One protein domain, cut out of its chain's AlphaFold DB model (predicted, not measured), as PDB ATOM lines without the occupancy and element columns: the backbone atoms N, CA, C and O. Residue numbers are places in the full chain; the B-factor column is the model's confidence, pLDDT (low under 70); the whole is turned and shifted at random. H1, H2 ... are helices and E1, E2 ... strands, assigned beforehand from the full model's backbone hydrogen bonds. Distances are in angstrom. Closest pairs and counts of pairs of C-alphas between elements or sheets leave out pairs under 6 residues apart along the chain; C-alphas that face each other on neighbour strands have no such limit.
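This is residues 4 to 87 of the 87 residues of an uncharacterized protein of Rhizobium sp. Root1203 (UniProt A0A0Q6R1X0). One long helix, H1, runs lengthwise along one face of a narrow, strongly twisted sheet of three strands, making two layers; the sheet's other face has no named helix over it. The stretch of residues 13 to 25, with no named element, loops out between E1 and E2 before E2 returns beside E1. The printed part has 84 residues, with three named strands and one named helix in the order E1, E2, H1, E3; the sheet's order is E2, E1, E3, antiparallel throughout, and the class is mixed, helices and strands. The whole is loose, with a radius of gyration of the C-alphas of 15.6 A, and flat, spanning 49 by 27 by 12 A.

E1 is residues 4 to 12, 25.7 A from first to last C-alpha, beginning at C-alpha 4 at (-46.636, -9.083, 24.864). E2 is residues 26 to 34, 21.1 A long, and bends by 63 degrees at residue 29. H1 is residues 37 to 67, 44.4 A long, from C-alpha 37 at (-40.980, -6.308, 18.406) to C-alpha 67 at (-39.077, 16.760, 56.296). E3 is residues 77 to 86, 29.1 A long, ending at C-alpha 86 at (-42.875, -13.444, 22.583).

E1 is the inner strand; E2 and E3 are the edge strands. E1 and E2 form a hairpin, antiparallel at 156 degrees, with N 7 and O 29 within hydrogen-bond range at 2.9 A and N 31 and O 5 at 3.0 A. E1 and E3 are antiparallel at 163 degrees, with N 6 and O 83 at 2.8 A and N 81 and O 8 at 2.9 A. H1 is on the sheet at a height over the sheet of 7.9 A. It lies over E1 and E3 and runs along the strands, at 11 degrees to E1 on the local plane. The closest C-alphas of H1 and E3 are those of Cys 40 and Cys 84, 6.1 A apart. The closest of H1 and E1 are those of Cys 40 and Met 5, 6.6 A apart. E2, H1 and E3 form a split strand-helix-strand unit, two strands running the same way with E1 between them in the sheet, and its crossover is right-handed. In H1 every O i to N i+4 pair is within hydrogen-bond range.

The two C-alphas farthest apart, those of Ser 35 and Gly 69, are 49.5 A apart, while those of Leu 4 and Lys 87, the first and last printed, are 6.2 A apart. The printed part has no cut. The link from E1 to E2 is long, with 13 residues; that from E2 to H1 is tight, with 2; that from H1 to E3 is short, with 9. The mean pLDDT of the printed part is 73.7, and residues 8 to 31 and 71 to 79 are under 70.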
ATOM      1  N   LEU A   4     -45.891  -9.547  23.703       77.75
ATOM      2  CA  LEU A   4     -46.636  -9.083  24.864       77.75
ATOM      3  C   LEU A   4     -45.759  -8.160  25.702       77.75
ATOM      4  O   LEU A   4     -44.611  -8.492  25.993       77.75
ATOM      5  N   MET A   5     -46.318  -7.023  26.117       77.81
ATOM      6  CA  MET A   5     -45.667  -6.136  27.077       77.81
ATOM      7  C   MET A   5     -46.152  -6.427  28.499       77.81
ATOM      8  O   MET A   5     -47.333  -6.245  28.815       77.81
ATOM      9  N   TYR A   6     -45.225  -6.844  29.353       75.00
ATOM     10  CA  TYR A   6     -45.439  -7.123  30.770       75.00
ATOM     11  C   TYR A   6     -44.904  -5.976  31.615       75.00
ATOM     12  O   TYR A   6     -43.790  -5.510  31.384       75.00
ATOM     13  N   VAL A   7     -45.676  -5.554  32.615       70.44
ATOM     14  CA  VAL A   7     -45.228  -4.602  33.634       70.44
ATOM     15  C   VAL A   7     -45.178  -5.326  34.972       70.44
ATOM     16  O   VAL A   7     -46.196  -5.742  35.530       70.44
ATOM     17  N   PHE A   8     -43.967  -5.475  35.478       69.75
ATOM     18  CA  PHE A   8     -43.685  -5.977  36.810       69.75
ATOM     19  C   PHE A   8     -43.604  -4.766  37.725       69.75
ATOM     20  O   PHE A   8     -42.916  -3.801  37.394       69.75
ATOM     21  N   SER A   9     -44.293  -4.793  38.857       64.81
ATOM     22  CA  SER A   9     -44.152  -3.763  39.884       64.81
ATOM     23  C   SER A   9     -44.124  -4.406  41.260       64.81
ATOM     24  O   SER A   9     -44.690  -5.476  41.468       64.81
ATOM     25  N   TYR A  10     -43.464  -3.764  42.212       64.69
ATOM     26  CA  TYR A  10     -43.649  -4.092  43.617       64.69
ATOM     27  C   TYR A  10     -43.620  -2.816  44.451       64.69
ATOM     28  O   TYR A  10     -42.829  -1.904  44.197       64.69
ATOM     29  N   SER A  11     -44.519  -2.756  45.431       53.69
ATOM     30  CA  SER A  11     -44.504  -1.778  46.512       53.69
ATOM     31  C   SER A  11     -44.334  -2.560  47.801       53.69
ATOM     32  O   SER A  11     -45.291  -3.148  48.304       53.69
ATOM     33  N   VAL A  12     -43.109  -2.622  48.305       55.75
ATOM     34  CA  VAL A  12     -42.851  -3.263  49.594       55.75
ATOM     35  C   VAL A  12     -42.598  -2.156  50.596       55.75
ATOM     36  O   VAL A  12     -41.843  -1.223  50.310       55.75
ATOM     37  N   ASN A  13     -43.253  -2.257  51.750       53.16
ATOM     38  CA  ASN A  13     -42.845  -1.539  52.943       53.16
ATOM     39  C   ASN A  13     -41.856  -2.445  53.689       53.16
ATOM     40  O   ASN A  13     -42.291  -3.460  54.232       53.16
ATOM     41  N   PRO A  14     -40.551  -2.126  53.713       53.69
ATOM     42  CA  PRO A  14     -39.554  -2.892  54.459       53.69
ATOM     43  C   PRO A  14     -39.900  -3.069  55.942       53.69
ATOM     44  O   PRO A  14     -39.485  -4.043  56.551       53.69
ATOM     45  N   ALA A  15     -40.694  -2.162  56.526       54.47
ATOM     46  CA  ALA A  15     -41.180  -2.299  57.897       54.47
ATOM     47  C   ALA A  15     -42.352  -3.291  58.041       54.47
ATOM     48  O   ALA A  15     -42.674  -3.689  59.157       54.47
ATOM     49  N   ALA A  16     -43.012  -3.665  56.942       53.00
ATOM     50  CA  ALA A  16     -44.131  -4.605  56.939       53.00
ATOM     51  C   ALA A  16     -43.692  -6.062  56.721       53.00
ATOM     52  O   ALA A  16     -44.429  -6.966  57.106       53.00
ATOM     53  N   THR A  17     -42.523  -6.301  56.114       52.91
ATOM     54  CA  THR A  17     -42.042  -7.657  55.818       52.91
ATOM     55  C   THR A  17     -40.516  -7.710  55.668       52.91
ATOM     56  O   THR A  17     -39.929  -7.053  54.807       52.91
ATOM     57  N   ASP A  18     -39.870  -8.522  56.513       56.78
ATOM     58  CA  ASP A  18     -38.441  -8.873  56.430       56.78
ATOM     59  C   ASP A  18     -38.178  -9.997  55.401       56.78
ATOM     60  O   ASP A  18     -37.031 -10.396  55.167       56.78
ATOM     61  N   ASP A  19     -39.233 -10.533  54.771       59.72
ATOM     62  CA  ASP A  19     -39.108 -11.621  53.807       59.72
ATOM     63  C   ASP A  19     -38.666 -11.098  52.433       59.72
ATOM     64  O   ASP A  19     -39.448 -10.602  51.619       59.72
ATOM     65  N   ARG A  20     -37.376 -11.274  52.137       58.44
ATOM     66  CA  ARG A  20     -36.782 -10.946  50.831       58.44
ATOM     67  C   ARG A  20     -37.390 -11.738  49.667       58.44
ATOM     68  O   ARG A  20     -37.174 -11.364  48.515       58.44
ATOM     69  N   ALA A  21     -38.107 -12.838  49.912       59.44
ATOM     70  CA  ALA A  21     -38.799 -13.581  48.862       59.44
ATOM     71  C   ALA A  21     -40.044 -12.843  48.342       59.44
ATOM     72  O   ALA A  21     -40.351 -12.972  47.156       59.44
ATOM     73  N   GLU A  22     -40.691 -12.013  49.166       57.22
ATOM     74  CA  GLU A  22     -41.783 -11.122  48.739       57.22
ATOM     75  C   GLU A  22     -41.279  -9.952  47.878       57.22
ATOM     76  O   GLU A  22     -42.059  -9.274  47.217       57.22
ATOM     77  N   TRP A  23     -39.959  -9.736  47.820       58.84
ATOM     78  CA  TRP A  23     -39.334  -8.682  47.014       58.84
ATOM     79  C   TRP A  23     -39.112  -9.110  45.554       58.84
ATOM     80  O   TRP A  23     -38.475  -8.394  44.779       58.84
ATOM     81  N   ARG A  24     -39.584 -10.303  45.163       58.78
ATOM     82  CA  ARG A  24     -39.453 -10.799  43.790       58.78
ATOM     83  C   ARG A  24     -40.412 -10.037  42.865       58.78
ATOM     84  O   ARG A  24     -41.598  -9.955  43.170       58.78
ATOM     85  N   PRO A  25     -39.943  -9.526  41.714       58.38
ATOM     86  CA  PRO A  25     -40.815  -8.884  40.739       58.38
ATOM     87  C   PRO A  25     -41.794  -9.910  40.154       58.38
ATOM     88  O   PRO A  25     -41.393 -10.837  39.452       58.38
ATOM     89  N   VAL A  26     -43.084  -9.739  40.447       60.50
ATOM     90  CA  VAL A  26     -44.180 -10.527  39.869       60.50
ATOM     91  C   VAL A  26     -44.855  -9.678  38.785       60.50
ATOM     92  O   VAL A  26     -45.004  -8.464  38.971       60.50
ATOM     93  N   PRO A  27     -45.215 -10.251  37.619       60.25
ATOM     94  CA  PRO A  27     -45.927  -9.499  36.598       60.25
ATOM     95  C   PRO A  27     -47.323  -9.205  37.128       60.25
ATOM     96  O   PRO A  27     -48.140 -10.112  37.272       60.25
ATOM     97  N   ASN A  28     -47.592  -7.940  37.429       62.94
ATOM     98  CA  ASN A  28     -48.900  -7.537  37.937       62.94
ATOM     99  C   ASN A  28     -49.877  -7.249  36.799       62.94
ATOM    100  O   ASN A  28     -51.083  -7.383  36.983       62.94
ATOM    101  N   VAL A  29     -49.377  -6.842  35.627       65.25
ATOM    102  CA  VAL A  29     -50.226  -6.444  34.499       65.25
ATOM    103  C   VAL A  29     -49.596  -6.832  33.161       65.25
ATOM    104  O   VAL A  29     -48.421  -6.559  32.905       65.25
ATOM    105  N   VAL A  30     -50.414  -7.410  32.276       64.44
ATOM    106  CA  VAL A  30     -50.143  -7.511  30.834       64.44
ATOM    107  C   VAL A  30     -50.848  -6.343  30.157       64.44
ATOM    108  O   VAL A  30     -52.069  -6.239  30.229       64.44
ATOM    109  N   PHE A  31     -50.088  -5.432  29.549       66.88
ATOM    110  CA  PHE A  31     -50.632  -4.143  29.110       66.88
ATOM    111  C   PHE A  31     -51.194  -4.189  27.688       66.88
ATOM    112  O   PHE A  31     -52.254  -3.623  27.427       66.88
ATOM    113  N   GLN A  32     -50.470  -4.809  26.746       73.75
ATOM    114  CA  GLN A  32     -50.814  -4.711  25.327       73.75
ATOM    115  C   GLN A  32     -50.118  -5.769  24.456       73.75
ATOM    116  O   GLN A  32     -48.950  -6.099  24.673       73.75
ATOM    117  N   GLU A  33     -50.845  -6.265  23.450       81.62
ATOM    118  CA  GLU A  33     -50.323  -7.110  22.370       81.62
ATOM    119  C   GLU A  33     -49.792  -6.251  21.213       81.62
ATOM    120  O   GLU A  33     -50.461  -5.329  20.738       81.62
ATOM    121  N   PHE A  34     -48.603  -6.590  20.720       84.31
ATOM    122  CA  PHE A  34     -47.952  -5.936  19.590       84.31
ATOM    123  C   PHE A  34     -47.732  -6.914  18.436       84.31
ATOM    124  O   PHE A  34     -47.371  -8.075  18.623       84.31
ATOM    125  N   SER A  35     -47.915  -6.410  17.214       84.12
ATOM    126  CA  SER A  35     -47.754  -7.175  15.973       84.12
ATOM    127  C   SER A  35     -46.292  -7.412  15.572       84.12
ATOM    128  O   SER A  35     -46.026  -8.239  14.702       84.12
ATOM    129  N   ASN A  36     -45.350  -6.656  16.147       87.56
ATOM    130  CA  ASN A  36     -43.909  -6.820  15.966       87.56
ATOM    131  C   ASN A  36     -43.136  -6.276  17.184       87.56
ATOM    132  O   ASN A  36     -43.687  -5.536  18.003       87.56
ATOM    133  N   GLU A  37     -41.861  -6.647  17.283       87.81
ATOM    134  CA  GLU A  37     -40.980  -6.308  18.406       87.81
ATOM    135  C   GLU A  37     -40.637  -4.814  18.471       87.81
ATOM    136  O   GLU A  37     -40.677  -4.227  19.549       87.81
ATOM    137  N   GLU A  38     -40.399  -4.164  17.330       90.31
ATOM    138  CA  GLU A  38     -40.055  -2.738  17.264       90.31
ATOM    139  C   GLU A  38     -41.132  -1.850  17.906       90.31
ATOM    140  O   GLU A  38     -40.832  -0.950  18.697       90.31
ATOM    141  N   ARG A  39     -42.412  -2.131  17.629       88.25
ATOM    142  CA  ARG A  39     -43.533  -1.400  18.235       88.25
ATOM    143  C   ARG A  39     -43.627  -1.649  19.736       88.25
ATOM    144  O   ARG A  39     -43.920  -0.702  20.465       88.25
ATOM    145  N   CYS A  40     -43.350  -2.874  20.189       90.19
ATOM    146  CA  CYS A  40     -43.297  -3.177  21.617       90.19
ATOM    147  C   CYS A  40     -42.167  -2.396  22.295       90.19
ATOM    148  O   CYS A  40     -42.407  -1.723  23.290       90.19
ATOM    149  N   MET A  41     -40.964  -2.384  21.715       89.81
ATOM    150  CA  MET A  41     -39.808  -1.671  22.269       89.81
ATOM    151  C   MET A  41     -40.011  -0.151  22.307       89.81
ATOM    152  O   MET A  41     -39.658   0.500  23.292       89.81
ATOM    153  N   SER A  42     -40.645   0.428  21.280       91.62
ATOM    154  CA  SER A  42     -41.020   1.850  21.281       91.62
ATOM    155  C   SER A  42     -42.027   2.180  22.389       91.62
ATOM    156  O   SER A  42     -41.892   3.198  23.072       91.62
ATOM    157  N   ALA A  43     -43.026   1.316  22.599       89.06
ATOM    158  CA  ALA A  43     -43.990   1.469  23.684       89.06
ATOM    159  C   ALA A  43     -43.337   1.286  25.064       89.06
ATOM    160  O   ALA A  43     -43.564   2.116  25.944       89.06
ATOM    161  N   LYS A  44     -42.468   0.275  25.218       90.19
ATOM    162  CA  LYS A  44     -41.658   0.024  26.419       90.19
ATOM    163  C   LYS A  44     -40.878   1.271  26.819       90.19
ATOM    164  O   LYS A  44     -41.033   1.730  27.942       90.19
ATOM    165  N   SER A  45     -40.141   1.882  25.891       90.25
ATOM    166  CA  SER A  45     -39.347   3.084  26.182       90.25
ATOM    167  C   SER A  45     -40.196   4.261  26.682       90.25
ATOM    168  O   SER A  45     -39.820   4.932  27.645       90.25
ATOM    169  N   LYS A  46     -41.366   4.503  26.072       90.44
ATOM    170  CA  LYS A  46     -42.290   5.559  26.526       90.44
ATOM    171  C   LYS A  46     -42.840   5.263  27.917       90.44
ATOM    172  O   LYS A  46     -42.900   6.161  28.752       90.44
ATOM    173  N   LEU A  47     -43.217   4.011  28.163       87.00
ATOM    174  CA  LEU A  47     -43.747   3.585  29.451       87.00
ATOM    175  C   LEU A  47     -42.688   3.689  30.554       87.00
ATOM    176  O   LEU A  47     -42.974   4.234  31.614       87.00
ATOM    177  N   GLU A  48     -41.460   3.239  30.299       88.00
ATOM    178  CA  GLU A  48     -40.334   3.369  31.229       88.00
ATOM    179  C   GLU A  48     -40.031   4.831  31.568       88.00
ATOM    180  O   GLU A  48     -39.762   5.141  32.729       88.00
ATOM    181  N   ALA A  49     -40.116   5.737  30.587       89.56
ATOM    182  CA  ALA A  49     -39.956   7.172  30.813       89.56
ATOM    183  C   ALA A  49     -41.072   7.743  31.705       89.56
ATOM    184  O   ALA A  49     -40.782   8.461  32.662       89.56
ATOM    185  N   SER A  50     -42.335   7.386  31.448       86.75
ATOM    186  CA  SER A  50     -43.466   7.811  32.284       86.75
ATOM    187  C   SER A  50     -43.387   7.253  33.708       86.75
ATOM    188  O   SER A  50     -43.636   7.981  34.668       86.75
ATOM    189  N   LEU A  51     -43.012   5.980  33.865       84.25
ATOM    190  CA  LEU A  51     -42.835   5.350  35.175       84.25
ATOM    191  C   LEU A  51     -41.674   5.980  35.950       84.25
ATOM    192  O   LEU A  51     -41.787   6.173  37.160       84.25
ATOM    193  N   LYS A  52     -40.597   6.369  35.259       85.62
ATOM    194  CA  LYS A  52     -39.482   7.098  35.864       85.62
ATOM    195  C   LYS A  52     -39.930   8.451  36.400       85.62
ATOM    196  O   LYS A  52     -39.687   8.751  37.562       85.62
ATOM    197  N   GLU A  53     -40.635   9.230  35.582       87.50
ATOM    198  CA  GLU A  53     -41.152  10.540  35.986       87.50
ATOM    199  C   GLU A  53     -42.107  10.429  37.187       87.50
ATOM    200  O   GLU A  53     -42.031  11.218  38.132       87.50
ATOM    201  N   ALA A  54     -42.988   9.423  37.183       83.31
ATOM    202  CA  ALA A  54     -43.869   9.141  38.311       83.31
ATOM    203  C   ALA A  54     -43.078   8.751  39.574       83.31
ATOM    204  O   ALA A  54     -43.377   9.245  40.660       83.31
ATOM    205  N   GLY A  55     -42.046   7.914  39.430       81.31
ATOM    206  CA  GLY A  55     -41.143   7.531  40.517       81.31
ATOM    207  C   GLY A  55     -40.380   8.718  41.111       81.31
ATOM    208  O   GLY A  55     -40.279   8.824  42.333       81.31
ATOM    209  N   ASP A  56     -39.902   9.643  40.276       84.50
ATOM    210  CA  ASP A  56     -39.209  10.859  40.713       84.50
ATOM    211  C   ASP A  56     -40.154  11.792  41.495       84.50
ATOM    212  O   ASP A  56     -39.794  12.295  42.562       84.50
ATOM    213  N   LYS A  57     -41.403  11.956  41.033       83.75
ATOM    214  CA  LYS A  57     -42.451  12.706  41.754       83.75
ATOM    215  C   LYS A  57     -42.790  12.079  43.106       83.75
ATOM    216  O   LYS A  57     -42.901  12.792  44.102       83.75
ATOM    217  N   LEU A  58     -42.930  10.753  43.160       78.19
ATOM    218  CA  LEU A  58     -43.207  10.026  44.403       78.19
ATOM    219  C   LEU A  58     -42.051  10.147  45.396       78.19
ATOM    220  O   LEU A  58     -42.287  10.382  46.580       78.19
ATOM    221  N   ARG A  59     -40.806  10.059  44.918       78.50
ATOM    222  CA  ARG A  59     -39.613  10.284  45.741       78.50
ATOM    223  C   ARG A  59     -39.601  11.686  46.335       78.50
ATOM    224  O   ARG A  59     -39.403  11.816  47.537       78.50
ATOM    225  N   SER A  60     -39.863  12.709  45.522       81.06
ATOM    226  CA  SER A  60     -39.961  14.094  45.998       81.06
ATOM    227  C   SER A  60     -41.015  14.236  47.100       81.06
ATOM    228  O   SER A  60     -40.727  14.792  48.154       81.06
ATOM    229  N   GLY A  61     -42.216  13.684  46.895       80.69
ATOM    230  CA  GLY A  61     -43.276  13.727  47.907       80.69
ATOM    231  C   GLY A  61     -42.907  12.989  49.199       80.69
ATOM    232  O   GLY A  61     -43.235  13.453  50.290       80.69
ATOM    233  N   LEU A  62     -42.180  11.872  49.104       77.00
ATOM    234  CA  LEU A  62     -41.673  11.145  50.272       77.00
ATOM    235  C   LEU A  62     -40.617  11.937  51.045       77.00
ATOM    236  O   LEU A  62     -40.621  11.924  52.275       77.00
ATOM    237  N   GLU A  63     -39.729  12.647  50.351       80.31
ATOM    238  CA  GLU A  63     -38.758  13.539  50.989       80.31
ATOM    239  C   GLU A  63     -39.444  14.700  51.719       80.31
ATOM    240  O   GLU A  63     -39.030  15.055  52.825       80.31
ATOM    241  N   ASP A  64     -40.521  15.249  51.155       82.06
ATOM    242  CA  ASP A  64     -41.324  16.290  51.803       82.06
ATOM    243  C   ASP A  64     -42.034  15.761  53.056       82.06
ATOM    244  O   ASP A  64     -41.968  16.386  54.119       82.06
ATOM    245  N   LEU A  65     -42.636  14.568  52.982       76.56
ATOM    246  CA  LEU A  65     -43.234  13.900  54.146       76.56
ATOM    247  C   LEU A  65     -42.194  13.591  55.228       76.56
ATOM    248  O   LEU A  65     -42.476  13.762  56.417       76.56
ATOM    249  N   LYS A  66     -40.975  13.204  54.834       76.25
ATOM    250  CA  LYS A  66     -39.848  13.021  55.756       76.25
ATOM    251  C   LYS A  66     -39.483  14.322  56.459       76.25
ATOM    252  O   LYS A  66     -39.319  14.329  57.677       76.25
ATOM    253  N   ARG A  67     -39.370  15.432  55.722       81.19
ATOM    254  CA  ARG A  67     -39.077  16.760  56.296       81.19
ATOM    255  C   ARG A  67     -40.168  17.229  57.255       81.19
ATOM    256  O   ARG A  67     -39.851  17.861  58.257       81.19
ATOM    257  N   ALA A  68     -41.424  16.893  56.973       82.56
ATOM    258  CA  ALA A  68     -42.562  17.177  57.843       82.56
ATOM    259  C   ALA A  68     -42.658  16.242  59.069       82.56
ATOM    260  O   ALA A  68     -43.525  16.446  59.917       82.56
ATOM    261  N   GLY A  69     -41.799  15.219  59.175       76.25
ATOM    262  CA  GLY A  69     -41.830  14.227  60.255       76.25
ATOM    263  C   GLY A  69     -42.981  13.218  60.152       76.25
ATOM    264  O   GLY A  69     -43.281  12.541  61.132       76.25
ATOM    265  N   ALA A  70     -43.636  13.122  58.991       70.75
ATOM    266  CA  ALA A  70     -44.828  12.302  58.772       70.75
ATOM    267  C   ALA A  70     -44.530  10.901  58.202       70.75
ATOM    268  O   ALA A  70     -45.388  10.025  58.287       70.75
ATOM    269  N   ALA A  71     -43.347  10.678  57.616       63.06
ATOM    270  CA  ALA A  71     -42.955   9.386  57.047       63.06
ATOM    271  C   ALA A  71     -41.436   9.158  57.099       63.06
ATOM    272  O   ALA A  71     -40.654  10.102  56.995       63.06
ATOM    273  N   ASP A  72     -41.010   7.898  57.209       61.28
ATOM    274  CA  ASP A  72     -39.604   7.497  57.079       61.28
ATOM    275  C   ASP A  72     -39.360   6.949  55.654       61.28
ATOM    276  O   ASP A  72     -40.101   6.063  55.220       61.28
ATOM    277  N   PRO A  73     -38.347   7.422  54.893       55.31
ATOM    278  CA  PRO A  73     -37.987   6.872  53.577       55.31
ATOM    279  C   PRO A  73     -37.678   5.370  53.579       55.31
ATOM    280  O   PRO A  73     -37.675   4.761  52.512       55.31
ATOM    281  N   ALA A  74     -37.462   4.754  54.744       58.28
ATOM    282  CA  ALA A  74     -37.369   3.303  54.873       58.28
ATOM    283  C   ALA A  74     -38.684   2.557  54.559       58.28
ATOM    284  O   ALA A  74     -38.673   1.333  54.561       58.28
ATOM    285  N   GLN A  75     -39.805   3.247  54.308       57.84
ATOM    286  CA  GLN A  75     -41.136   2.628  54.246       57.84
ATOM    287  C   GLN A  75     -41.675   2.341  52.840       57.84
ATOM    288  O   GLN A  75     -42.691   1.658  52.737       57.84
ATOM    289  N   ILE A  76     -41.060   2.832  51.756       61.25
ATOM    290  CA  ILE A  76     -41.596   2.599  50.402       61.25
ATOM    291  C   ILE A  76     -40.473   2.365  49.391       61.25
ATOM    292  O   ILE A  76     -39.763   3.290  48.999       61.25
ATOM    293  N   ILE A  77     -40.363   1.127  48.904       60.91
ATOM    294  CA  ILE A  77     -39.578   0.796  47.711       60.91
ATOM    295  C   ILE A  77     -40.548   0.669  46.538       60.91
ATOM    296  O   ILE A  77     -41.414  -0.205  46.550       60.91
ATOM    297  N   ILE A  78     -40.390   1.534  45.533       65.38
ATOM    298  CA  ILE A  78     -41.115   1.445  44.263       65.38
ATOM    299  C   ILE A  78     -40.126   1.000  43.201       65.38
ATOM    300  O   ILE A  78     -39.187   1.726  42.873       65.38
ATOM    301  N   ALA A  79     -40.355  -0.181  42.651       68.69
ATOM    302  CA  ALA A  79     -39.601  -0.669  41.514       68.69
ATOM    303  C   ALA A  79     -40.551  -1.210  40.457       68.69
ATOM    304  O   ALA A  79     -41.629  -1.731  40.757       68.69
ATOM    305  N   TYR A  80     -40.120  -1.073  39.212       75.31
ATOM    306  CA  TYR A  80     -40.836  -1.566  38.056       75.31
ATOM    307  C   TYR A  80     -39.856  -2.167  37.047       75.31
ATOM    308  O   TYR A  80     -38.702  -1.746  36.970       75.31
ATOM    309  N   SER A  81     -40.325  -3.135  36.264       78.94
ATOM    310  CA  SER A  81     -39.661  -3.597  35.042       78.94
ATOM    311  C   SER A  81     -40.696  -3.728  33.934       78.94
ATOM    312  O   SER A  81     -41.824  -4.155  34.188       78.94
ATOM    313  N   VAL A  82     -40.325  -3.360  32.712       82.94
ATOM    314  CA  VAL A  82     -41.175  -3.506  31.531       82.94
ATOM    315  C   VAL A  82     -40.486  -4.466  30.575       82.94
ATOM    316  O   VAL A  82     -39.357  -4.219  30.165       82.94
ATOM    317  N   GLU A  83     -41.151  -5.550  30.191       84.56
ATOM    318  CA  GLU A  83     -40.572  -6.562  29.301       84.56
ATOM    319  C   GLU A  83     -41.435  -6.792  28.069       84.56
ATOM    320  O   GLU A  83     -42.657  -6.868  28.165       84.56
ATOM    321  N   CYS A  84     -40.782  -6.935  26.916       86.31
ATOM    322  CA  CYS A  84     -41.396  -7.328  25.653       86.31
ATOM    323  C   CYS A  84     -41.050  -8.792  25.391       86.31
ATOM    324  O   CYS A  84     -39.914  -9.098  25.038       86.31
ATOM    325  N   LEU A  85     -42.008  -9.697  25.586       83.75
ATOM    326  CA  LEU A  85     -41.786 -11.139  25.464       83.75
ATOM    327  C   LEU A  85     -42.608 -11.718  24.305       83.75
ATOM    328  O   LEU A  85     -43.752 -11.297  24.108       83.75
ATOM    329  N   PRO A  86     -42.075 -12.684  23.536       81.50
ATOM    330  CA  PRO A  86     -42.875 -13.444  22.583       81.50
ATOM    331  C   PRO A  86     -44.050 -14.131  23.290       81.50
ATOM    332  O   PRO A  86     -43.914 -14.571  24.433       81.50
ATOM    333  N   LYS A  87     -45.193 -14.202  22.608       70.94
ATOM    334  CA  LYS A  87     -46.356 -14.972  23.064       70.94
ATOM    335  C   LYS A  87     -46.118 -16.476  22.964       70.94
ATOM    336  O   LYS A  87     -45.532 -16.902  21.943       70.94
TER     337      LYS A  87